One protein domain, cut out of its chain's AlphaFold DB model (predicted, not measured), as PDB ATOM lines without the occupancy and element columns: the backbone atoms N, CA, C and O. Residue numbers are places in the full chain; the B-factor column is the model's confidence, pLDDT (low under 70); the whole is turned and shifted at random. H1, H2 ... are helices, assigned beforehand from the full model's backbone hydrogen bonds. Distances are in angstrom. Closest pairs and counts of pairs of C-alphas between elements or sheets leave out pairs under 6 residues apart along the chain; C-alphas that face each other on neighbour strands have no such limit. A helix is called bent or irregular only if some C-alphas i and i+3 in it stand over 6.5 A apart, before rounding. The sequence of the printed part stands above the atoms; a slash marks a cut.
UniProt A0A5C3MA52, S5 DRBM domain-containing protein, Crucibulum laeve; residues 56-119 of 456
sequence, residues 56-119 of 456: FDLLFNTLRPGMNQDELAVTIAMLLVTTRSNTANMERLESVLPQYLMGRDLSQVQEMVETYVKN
ATOM      1  N   PHE A  56     -43.337  -5.763 -33.664       78.94
ATOM      2  CA  PHE A  56     -42.517  -5.312 -32.547       78.94
ATOM      3  C   PHE A  56     -41.748  -4.025 -32.864       78.94
ATOM      4  O   PHE A  56     -41.851  -3.096 -32.082       78.94
ATOM      5  N   ASP A  57     -41.042  -3.933 -33.994       77.25
ATOM      6  CA  ASP A  57     -40.266  -2.739 -34.370       77.25
ATOM      7  C   ASP A  57     -41.171  -1.507 -34.536       77.25
ATOM      8  O   ASP A  57     -40.851  -0.426 -34.049       77.25
ATOM      9  N   LEU A  58     -42.362  -1.688 -35.122       76.50
ATOM     10  CA  LEU A  58     -43.364  -0.623 -35.236       76.50
ATOM     11  C   LEU A  58     -43.854  -0.132 -33.868       76.50
ATOM     12  O   LEU A  58     -43.971   1.071 -33.668       76.50
ATOM     13  N   LEU A  59     -44.128  -1.046 -32.930       77.94
ATOM     14  CA  LEU A  59     -44.538  -0.708 -31.561       77.94
ATOM     15  C   LEU A  59     -43.376  -0.189 -30.707       77.94
ATOM     16  O   LEU A  59     -43.585   0.581 -29.782       77.94
ATOM     17  N   PHE A  60     -42.150  -0.612 -30.985       83.06
ATOM     18  CA  PHE A  60     -40.970  -0.188 -30.243       83.06
ATOM     19  C   PHE A  60     -40.619   1.262 -30.585       83.06
ATOM     20  O   PHE A  60     -40.291   2.048 -29.701       83.06
ATOM     21  N   ASN A  61     -40.811   1.647 -31.850       81.12
ATOM     22  CA  ASN A  61     -40.622   3.013 -32.337       81.12
ATOM     23  C   ASN A  61     -41.688   4.010 -31.838       81.12
ATOM     24  O   ASN A  61     -41.532   5.214 -32.045       81.12
ATOM     25  N   THR A  62     -42.771   3.557 -31.188       79.44
ATOM     26  CA  THR A  62     -43.763   4.471 -30.588       79.44
ATOM     27  C   THR A  62     -43.378   4.953 -29.190       79.44
ATOM     28  O   THR A  62     -43.937   5.956 -28.746       79.44
ATOM     29  N   LEU A  63     -42.416   4.306 -28.517       82.56
ATOM     30  CA  LEU A  63     -41.924   4.732 -27.205       82.56
ATOM     31  C   LEU A  63     -41.202   6.084 -27.316       82.56
ATOM     32  O   LEU A  63     -40.211   6.211 -28.036       82.56
ATOM     33  N   ARG A  64     -41.689   7.101 -26.593       80.31
ATOM     34  CA  ARG A  64     -41.091   8.447 -26.543       80.31
ATOM     35  C   ARG A  64     -41.006   8.977 -25.109       80.31
ATOM     36  O   ARG A  64     -41.879   8.677 -24.290       80.31
ATOM     37  N   PRO A  65     -39.994   9.803 -24.785       77.38
ATOM     38  CA  PRO A  65     -39.926  10.454 -23.482       77.38
ATOM     39  C   PRO A  65     -41.064  11.481 -23.377       77.38
ATOM     40  O   PRO A  65     -41.180  12.360 -24.225       77.38
ATOM     41  N   GLY A  66     -41.925  11.343 -22.361       77.31
ATOM     42  CA  GLY A  66     -43.066  12.247 -22.125       77.31
ATOM     43  C   GLY A  66     -44.467  11.662 -22.358       77.31
ATOM     44  O   GLY A  66     -45.436  12.389 -22.194       77.31
ATOM     45  N   MET A  67     -44.605  10.371 -22.691       78.50
ATOM     46  CA  MET A  67     -45.921   9.708 -22.830       78.50
ATOM     47  C   MET A  67     -46.737   9.716 -21.529       78.50
ATOM     48  O   MET A  67     -46.155   9.642 -20.446       78.50
ATOM     49  N   ASN A  68     -48.068   9.692 -21.604       85.44
ATOM     50  CA  ASN A  68     -48.914   9.509 -20.416       85.44
ATOM     51  C   ASN A  68     -48.648   8.144 -19.743       85.44
ATOM     52  O   ASN A  68     -48.138   7.219 -20.383       85.44
ATOM     53  N   GLN A  69     -48.936   8.003 -18.442       79.81
ATOM     54  CA  GLN A  69     -48.713   6.734 -17.723       79.81
ATOM     55  C   GLN A  69     -49.525   5.584 -18.345       79.81
ATOM     56  O   GLN A  69     -48.983   4.498 -18.553       79.81
ATOM     57  N   ASP A  70     -50.763   5.862 -18.752       77.06
ATOM     58  CA  ASP A  70     -51.673   4.907 -19.388       77.06
ATOM     59  C   ASP A  70     -51.179   4.456 -20.764       77.06
ATOM     60  O   ASP A  70     -51.112   3.261 -21.053       77.06
ATOM     61  N   GLU A  71     -50.766   5.408 -21.603       79.31
ATOM     62  CA  GLU A  71     -50.219   5.135 -22.936       79.31
ATOM     63  C   GLU A  71     -48.932   4.309 -22.848       79.31
ATOM     64  O   GLU A  71     -48.726   3.376 -23.633       79.31
ATOM     65  N   LEU A  72     -48.076   4.621 -21.870       83.81
ATOM     66  CA  LEU A  72     -46.854   3.870 -21.604       83.81
ATOM     67  C   LEU A  72     -47.181   2.442 -21.134       83.81
ATOM     68  O   LEU A  72     -46.594   1.482 -21.627       83.81
ATOM     69  N   ALA A  73     -48.146   2.271 -20.228       79.31
ATOM     70  CA  ALA A  73     -48.546   0.953 -19.735       79.31
ATOM     71  C   ALA A  73     -49.142   0.070 -20.847       79.31
ATOM     72  O   ALA A  73     -48.814  -1.114 -20.953       79.31
ATOM     73  N   VAL A  74     -49.966   0.647 -21.725       81.88
ATOM     74  CA  VAL A  74     -50.579  -0.051 -22.865       81.88
ATOM     75  C   VAL A  74     -49.538  -0.450 -23.917       81.88
ATOM     76  O   VAL A  74     -49.553  -1.584 -24.407       81.88
ATOM     77  N   THR A  75     -48.597   0.439 -24.245       81.19
ATOM     78  CA  THR A  75     -47.515   0.134 -25.200       81.19
ATOM     79  C   THR A  75     -46.551  -0.919 -24.660       81.19
ATOM     80  O   THR A  75     -46.226  -1.863 -25.382       81.19
ATOM     81  N   ILE A  76     -46.178  -0.852 -23.377       83.31
ATOM     82  CA  ILE A  76     -45.367  -1.888 -22.717       83.31
ATOM     83  C   ILE A  76     -46.107  -3.233 -22.699       83.31
ATOM     84  O   ILE A  76     -45.512  -4.258 -23.038       83.31
ATOM     85  N   ALA A  77     -47.403  -3.256 -22.369       78.44
ATOM     86  CA  ALA A  77     -48.201  -4.483 -22.375       78.44
ATOM     87  C   ALA A  77     -48.275  -5.116 -23.778       78.44
ATOM     88  O   ALA A  77     -48.084  -6.325 -23.921       78.44
ATOM     89  N   MET A  78     -48.478  -4.313 -24.829       75.00
ATOM     90  CA  MET A  78     -48.463  -4.800 -26.213       75.00
ATOM     91  C   MET A  78     -47.089  -5.332 -26.632       75.00
ATOM     92  O   MET A  78     -47.015  -6.397 -27.252       75.00
ATOM     93  N   LEU A  79     -46.006  -4.641 -26.264       82.38
ATOM     94  CA  LEU A  79     -44.642  -5.093 -26.528       82.38
ATOM     95  C   LEU A  79     -44.382  -6.448 -25.854       82.38
ATOM     96  O   LEU A  79     -44.002  -7.387 -26.548       82.38
ATOM     97  N   LEU A  80     -44.717  -6.610 -24.571       77.31
ATOM     98  CA  LEU A  80     -44.562  -7.873 -23.831       77.31
ATOM     99  C   LEU A  80     -45.383  -9.036 -24.414       77.31
ATOM    100  O   LEU A  80     -44.932 -10.185 -24.419       77.31
ATOM    101  N   VAL A  81     -46.584  -8.763 -24.934       73.75
ATOM    102  CA  VAL A  81     -47.401  -9.779 -25.618       73.75
ATOM    103  C   VAL A  81     -46.761 -10.191 -26.947       73.75
ATOM    104  O   VAL A  81     -46.782 -11.373 -27.297       73.75
ATOM    105  N   THR A  82     -46.157  -9.248 -27.676       72.25
ATOM    106  CA  THR A  82     -45.514  -9.513 -28.975       72.25
ATOM    107  C   THR A  82     -44.146 -10.195 -28.861       72.25
ATOM    108  O   THR A  82     -43.752 -10.912 -29.779       72.25
ATOM    109  N   THR A  83     -43.432 -10.033 -27.743       65.12
ATOM    110  CA  THR A  83     -42.078 -10.581 -27.529       65.12
ATOM    111  C   THR A  83     -42.037 -11.969 -26.898       65.12
ATOM    112  O   THR A  83     -40.954 -12.543 -26.780       65.12
ATOM    113  N   ARG A  84     -43.190 -12.552 -26.534       57.44
ATOM    114  CA  ARG A  84     -43.310 -13.788 -25.729       57.44
ATOM    115  C   ARG A  84     -42.511 -15.001 -26.245       57.44
ATOM    116  O   ARG A  84     -42.258 -15.922 -25.473       57.44
ATOM    117  N   SER A  85     -42.112 -15.017 -27.521       57.47
ATOM    118  CA  SER A  85     -41.345 -16.097 -28.162       57.47
ATOM    119  C   SER A  85     -39.929 -15.718 -28.628       57.47
ATOM    120  O   SER A  85     -39.216 -16.604 -29.096       57.47
ATOM    121  N   ASN A  86     -39.505 -14.448 -28.539       77.19
ATOM    122  CA  ASN A  86     -38.224 -13.973 -29.086       77.19
ATOM    123  C   ASN A  86     -37.347 -13.319 -28.003       77.19
ATOM    124  O   ASN A  86     -37.629 -12.211 -27.546       77.19
ATOM    125  N   THR A  87     -36.259 -13.993 -27.626       73.12
ATOM    126  CA  THR A  87     -35.334 -13.545 -26.572       73.12
ATOM    127  C   THR A  87     -34.567 -12.277 -26.952       73.12
ATOM    128  O   THR A  87     -34.373 -11.420 -26.100       73.12
ATOM    129  N   ALA A  88     -34.222 -12.090 -28.232       78.88
ATOM    130  CA  ALA A  88     -33.487 -10.908 -28.692       78.88
ATOM    131  C   ALA A  88     -34.315  -9.615 -28.572       78.88
ATOM    132  O   ALA A  88     -33.788  -8.556 -28.235       78.88
ATOM    133  N   ASN A  89     -35.628  -9.693 -28.808       78.56
ATOM    134  CA  ASN A  89     -36.520  -8.541 -28.658       78.56
ATOM    135  C   ASN A  89     -36.797  -8.223 -27.181       78.56
ATOM    136  O   ASN A  89     -36.982  -7.060 -26.834       78.56
ATOM    137  N   MET A  90     -36.781  -9.237 -26.308       75.62
ATOM    138  CA  MET A  90     -36.846  -9.034 -24.858       75.62
ATOM    139  C   MET A  90     -35.600  -8.323 -24.325       75.62
ATOM    140  O   MET A  90     -35.741  -7.348 -23.597       75.62
ATOM    141  N   GLU A  91     -34.399  -8.732 -24.740       79.62
ATOM    142  CA  GLU A  91     -33.145  -8.078 -24.328       79.62
ATOM    143  C   GLU A  91     -33.081  -6.607 -24.781       79.62
ATOM    144  O   GLU A  91     -32.645  -5.736 -24.028       79.62
ATOM    145  N   ARG A  92     -33.580  -6.309 -25.990       82.44
ATOM    146  CA  ARG A  92     -33.712  -4.932 -26.504       82.44
ATOM    147  C   ARG A  92     -34.726  -4.092 -25.731       82.44
ATOM    148  O   ARG A  92     -34.529  -2.893 -25.565       82.44
ATOM    149  N   LEU A  93     -35.819  -4.700 -25.278       80.88
ATOM    150  CA  LEU A  93     -36.815  -4.017 -24.460       80.88
ATOM    151  C   LEU A  93     -36.257  -3.733 -23.056       80.88
ATOM    152  O   LEU A  93     -36.365  -2.613 -22.563       80.88
ATOM    153  N   GLU A  94     -35.603  -4.715 -22.436       78.19
ATOM    154  CA  GLU A  94     -35.011  -4.595 -21.099       78.19
ATOM    155  C   GLU A  94     -33.908  -3.531 -21.013       78.19
ATOM    156  O   GLU A  94     -33.776  -2.883 -19.975       78.19
ATOM    157  N   SER A  95     -33.146  -3.305 -22.087       82.44
ATOM    158  CA  SER A  95     -32.104  -2.269 -22.106       82.44
ATOM    159  C   SER A  95     -32.659  -0.843 -22.169       82.44
ATOM    160  O   SER A  95     -32.027   0.079 -21.656       82.44
ATOM    161  N   VAL A  96     -33.843  -0.656 -22.757       81.75
ATOM    162  CA  VAL A  96     -34.412   0.662 -23.071       81.75
ATOM    163  C   VAL A  96     -35.494   1.101 -22.071       81.75
ATOM    164  O   VAL A  96     -35.617   2.288 -21.768       81.75
ATOM    165  N   LEU A  97     -36.240   0.162 -21.478       78.69
ATOM    166  CA  LEU A  97     -37.288   0.457 -20.487       78.69
ATOM    167  C   LEU A  97     -36.844   1.315 -19.285       78.69
ATOM    168  O   LEU A  97     -37.627   2.177 -18.878       78.69
ATOM    169  N   PRO A  98     -35.635   1.152 -18.705       80.19
ATOM    170  CA  PRO A  98     -35.213   1.958 -17.562       80.19
ATOM    171  C   PRO A  98     -35.243   3.463 -17.840       80.19
ATOM    172  O   PRO A  98     -35.599   4.224 -16.949       80.19
ATOM    173  N   GLN A  99     -34.943   3.888 -19.071       82.31
ATOM    174  CA  GLN A  99     -34.956   5.299 -19.467       82.31
ATOM    175  C   GLN A  99     -36.368   5.906 -19.422       82.31
ATOM    176  O   GLN A  99     -36.531   7.067 -19.058       82.31
ATOM    177  N   TYR A 100     -37.394   5.122 -19.756       79.44
ATOM    178  CA  TYR A 100     -38.786   5.581 -19.820       79.44
ATOM    179  C   TYR A 100     -39.528   5.503 -18.480       79.44
ATOM    180  O   TYR A 100     -40.564   6.146 -18.307       79.44
ATOM    181  N   LEU A 101     -38.995   4.735 -17.527       77.81
ATOM    182  CA  LEU A 101     -39.550   4.571 -16.181       77.81
ATOM    183  C   LEU A 101     -38.934   5.534 -15.149       77.81
ATOM    184  O   LEU A 101     -39.424   5.614 -14.022       77.81
ATOM    185  N   MET A 102     -37.880   6.273 -15.508       77.19
ATOM    186  CA  MET A 102     -37.275   7.279 -14.631       77.19
ATOM    187  C   MET A 102     -38.277   8.400 -14.306       77.19
ATOM    188  O   MET A 102     -38.838   9.023 -15.204       77.19
ATOM    189  N   GLY A 103     -38.489   8.659 -13.011       74.12
ATOM    190  CA  GLY A 103     -39.352   9.743 -12.520       74.12
ATOM    191  C   GLY A 103     -40.854   9.436 -12.484       74.12
ATOM    192  O   GLY A 103     -41.641  10.366 -12.349       74.12
ATOM    193  N   ARG A 104     -41.265   8.165 -12.612       78.25
ATOM    194  CA  ARG A 104     -42.675   7.737 -12.558       78.25
ATOM    195  C   ARG A 104     -42.945   6.787 -11.393       78.25
ATOM    196  O   ARG A 104     -42.045   6.078 -10.942       78.25
ATOM    197  N   ASP A 105     -44.207   6.713 -10.979       82.56
ATOM    198  CA  ASP A 105     -44.672   5.777  -9.953       82.56
ATOM    199  C   ASP A 105     -44.681   4.342 -10.499       82.56
ATOM    200  O   ASP A 105     -45.616   3.884 -11.159       82.56
ATOM    201  N   LEU A 106     -43.587   3.623 -10.234       76.19
ATOM    202  CA  LEU A 106     -43.330   2.270 -10.737       76.19
ATOM    203  C   LEU A 106     -44.422   1.262 -10.349       76.19
ATOM    204  O   LEU A 106     -44.740   0.381 -11.142       76.19
ATOM    205  N   SER A 107     -44.997   1.391  -9.150       77.12
ATOM    206  CA  SER A 107     -46.066   0.514  -8.658       77.12
ATOM    207  C   SER A 107     -47.346   0.651  -9.482       77.12
ATOM    208  O   SER A 107     -47.916  -0.361  -9.882       77.12
ATOM    209  N   GLN A 108     -47.749   1.885  -9.793       76.50
ATOM    210  CA  GLN A 108     -48.947   2.170 -10.585       76.50
ATOM    211  C   GLN A 108     -48.784   1.660 -12.018       76.50
ATOM    212  O   GLN A 108     -49.623   0.910 -12.510       76.50
ATOM    213  N   VAL A 109     -47.656   1.966 -12.668       73.69
ATOM    214  CA  VAL A 109     -47.387   1.491 -14.037       73.69
ATOM    215  C   VAL A 109     -47.332  -0.039 -14.091       73.69
ATOM    216  O   VAL A 109     -47.854  -0.640 -15.030       73.69
ATOM    217  N   GLN A 110     -46.750  -0.692 -13.082       73.06
ATOM    218  CA  GLN A 110     -46.713  -2.151 -13.003       73.06
ATOM    219  C   GLN A 110     -48.117  -2.757 -12.857       73.06
ATOM    220  O   GLN A 110     -48.445  -3.702 -13.575       73.06
ATOM    221  N   GLU A 111     -48.955  -2.211 -11.973       75.69
ATOM    222  CA  GLU A 111     -50.329  -2.681 -11.764       75.69
ATOM    223  C   GLU A 111     -51.176  -2.531 -13.037       75.69
ATOM    224  O   GLU A 111     -51.902  -3.450 -13.429       75.69
ATOM    225  N   MET A 112     -51.004  -1.421 -13.755       71.56
ATOM    226  CA  MET A 112     -51.665  -1.179 -15.035       71.56
ATOM    227  C   MET A 112     -51.209  -2.161 -16.117       71.56
ATOM    228  O   MET A 112     -52.043  -2.778 -16.779       71.56
ATOM    229  N   VAL A 113     -49.898  -2.370 -16.273       75.25
ATOM    230  CA  VAL A 113     -49.350  -3.336 -17.240       75.25
ATOM    231  C   VAL A 113     -49.843  -4.750 -16.932       75.25
ATOM    232  O   VAL A 113     -50.281  -5.459 -17.838       75.25
ATOM    233  N   GLU A 114     -49.831  -5.167 -15.664       70.62
ATOM    234  CA  GLU A 114     -50.363  -6.471 -15.258       70.62
ATOM    235  C   GLU A 114     -51.855  -6.610 -15.569       70.62
ATOM    236  O   GLU A 114     -52.292  -7.676 -16.012       70.62
ATOM    237  N   THR A 115     -52.628  -5.542 -15.379       74.06
ATOM    238  CA  THR A 115     -54.061  -5.507 -15.688       74.06
ATOM    239  C   THR A 115     -54.311  -5.646 -17.191       74.06
ATOM    240  O   THR A 115     -55.119  -6.482 -17.597       74.06
ATOM    241  N   TYR A 116     -53.566  -4.924 -18.034       71.44
ATOM    242  CA  TYR A 116     -53.685  -5.006 -19.496       71.44
ATOM    243  C   TYR A 116     -53.207  -6.346 -20.074       71.44
ATOM    244  O   TYR A 116     -53.775  -6.837 -21.049       71.44
ATOM    245  N   VAL A 117     -52.200  -6.979 -19.463       68.62
ATOM    246  CA  VAL A 117     -51.729  -8.316 -19.862       68.62
ATOM    247  C   VAL A 117     -52.724  -9.412 -19.452       68.62
ATOM    248  O   VAL A 117     -52.892 -10.384 -20.189       68.62
ATOM    249  N   LYS A 118     -53.394  -9.267 -18.298       67.75
ATOM    250  CA  LYS A 118     -54.417 -10.214 -17.810       67.75
ATOM    251  C   LYS A 118     -55.755 -10.064 -18.555       67.75
ATOM    252  O   LYS A 118     -56.401 -11.076 -18.808       67.75
ATOM    253  N   ASN A 119     -56.130  -8.844 -18.962       67.06
ATOM    254  CA  ASN A 119     -57.412  -8.529 -19.605       67.06
ATOM    255  C   ASN A 119     -57.237  -7.940 -21.025       67.06
ATOM    256  O   ASN A 119     -57.315  -6.724 -21.210       67.06
TER     257      ASN A 119
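This is residues 56 to 119 of the 456 residues of the protein "S5 DRBM domain-containing protein" of Crucibulum laeve (UniProt A0A5C3MA52). Start from the longest helix, H3: it runs beside H2 the opposite way, loosely spaced, while H4 crosses H2 and short H1 packs on H2. The printed part has 64 residues with four named helices, H1 to H4 along the chain, and no named strand; its class is all helix. It is compact, with a radius of gyration of the C-alphas of 11.1 A and spans of 28 by 26 by 17 A.

H3, residues 87 to 101, is close but not clearly touching to H2, residues 69 to 82; look at their closest C-alphas, Leu 80 and Met 90, 7.9 A apart. They run opposite ways at a shallow tilt of 8 degrees. H2 touches H4, residues 106 to 118, the same way at a steep tilt of 47 degrees; the closest C-alphas, Ala 73 and Val 113, are 5.0 A apart. H1, residues 56 to 60, touches H2; the closest C-alphas, Phe 56 and Thr 82, are 6.3 A apart. H3 and H4 meet only through their link. Every O i to N i+4 pair is within hydrogen-bond range in H1, H2 and H4, and 7 of 11 in H3.

Find C-alpha 87 at (-35.334, -13.545, -26.572); from there H3 runs 21.3 A, irregular but only just: C-alphas 95 and 98 are 6.9 A apart. H2 runs 20.0 A; H4 runs 18.1 A to C-alpha 118 at (-54.417, -10.214, -17.810).

The printed part has no cut and no long link. Residues 83 to 85 and 117 to 119 have pLDDT under 70.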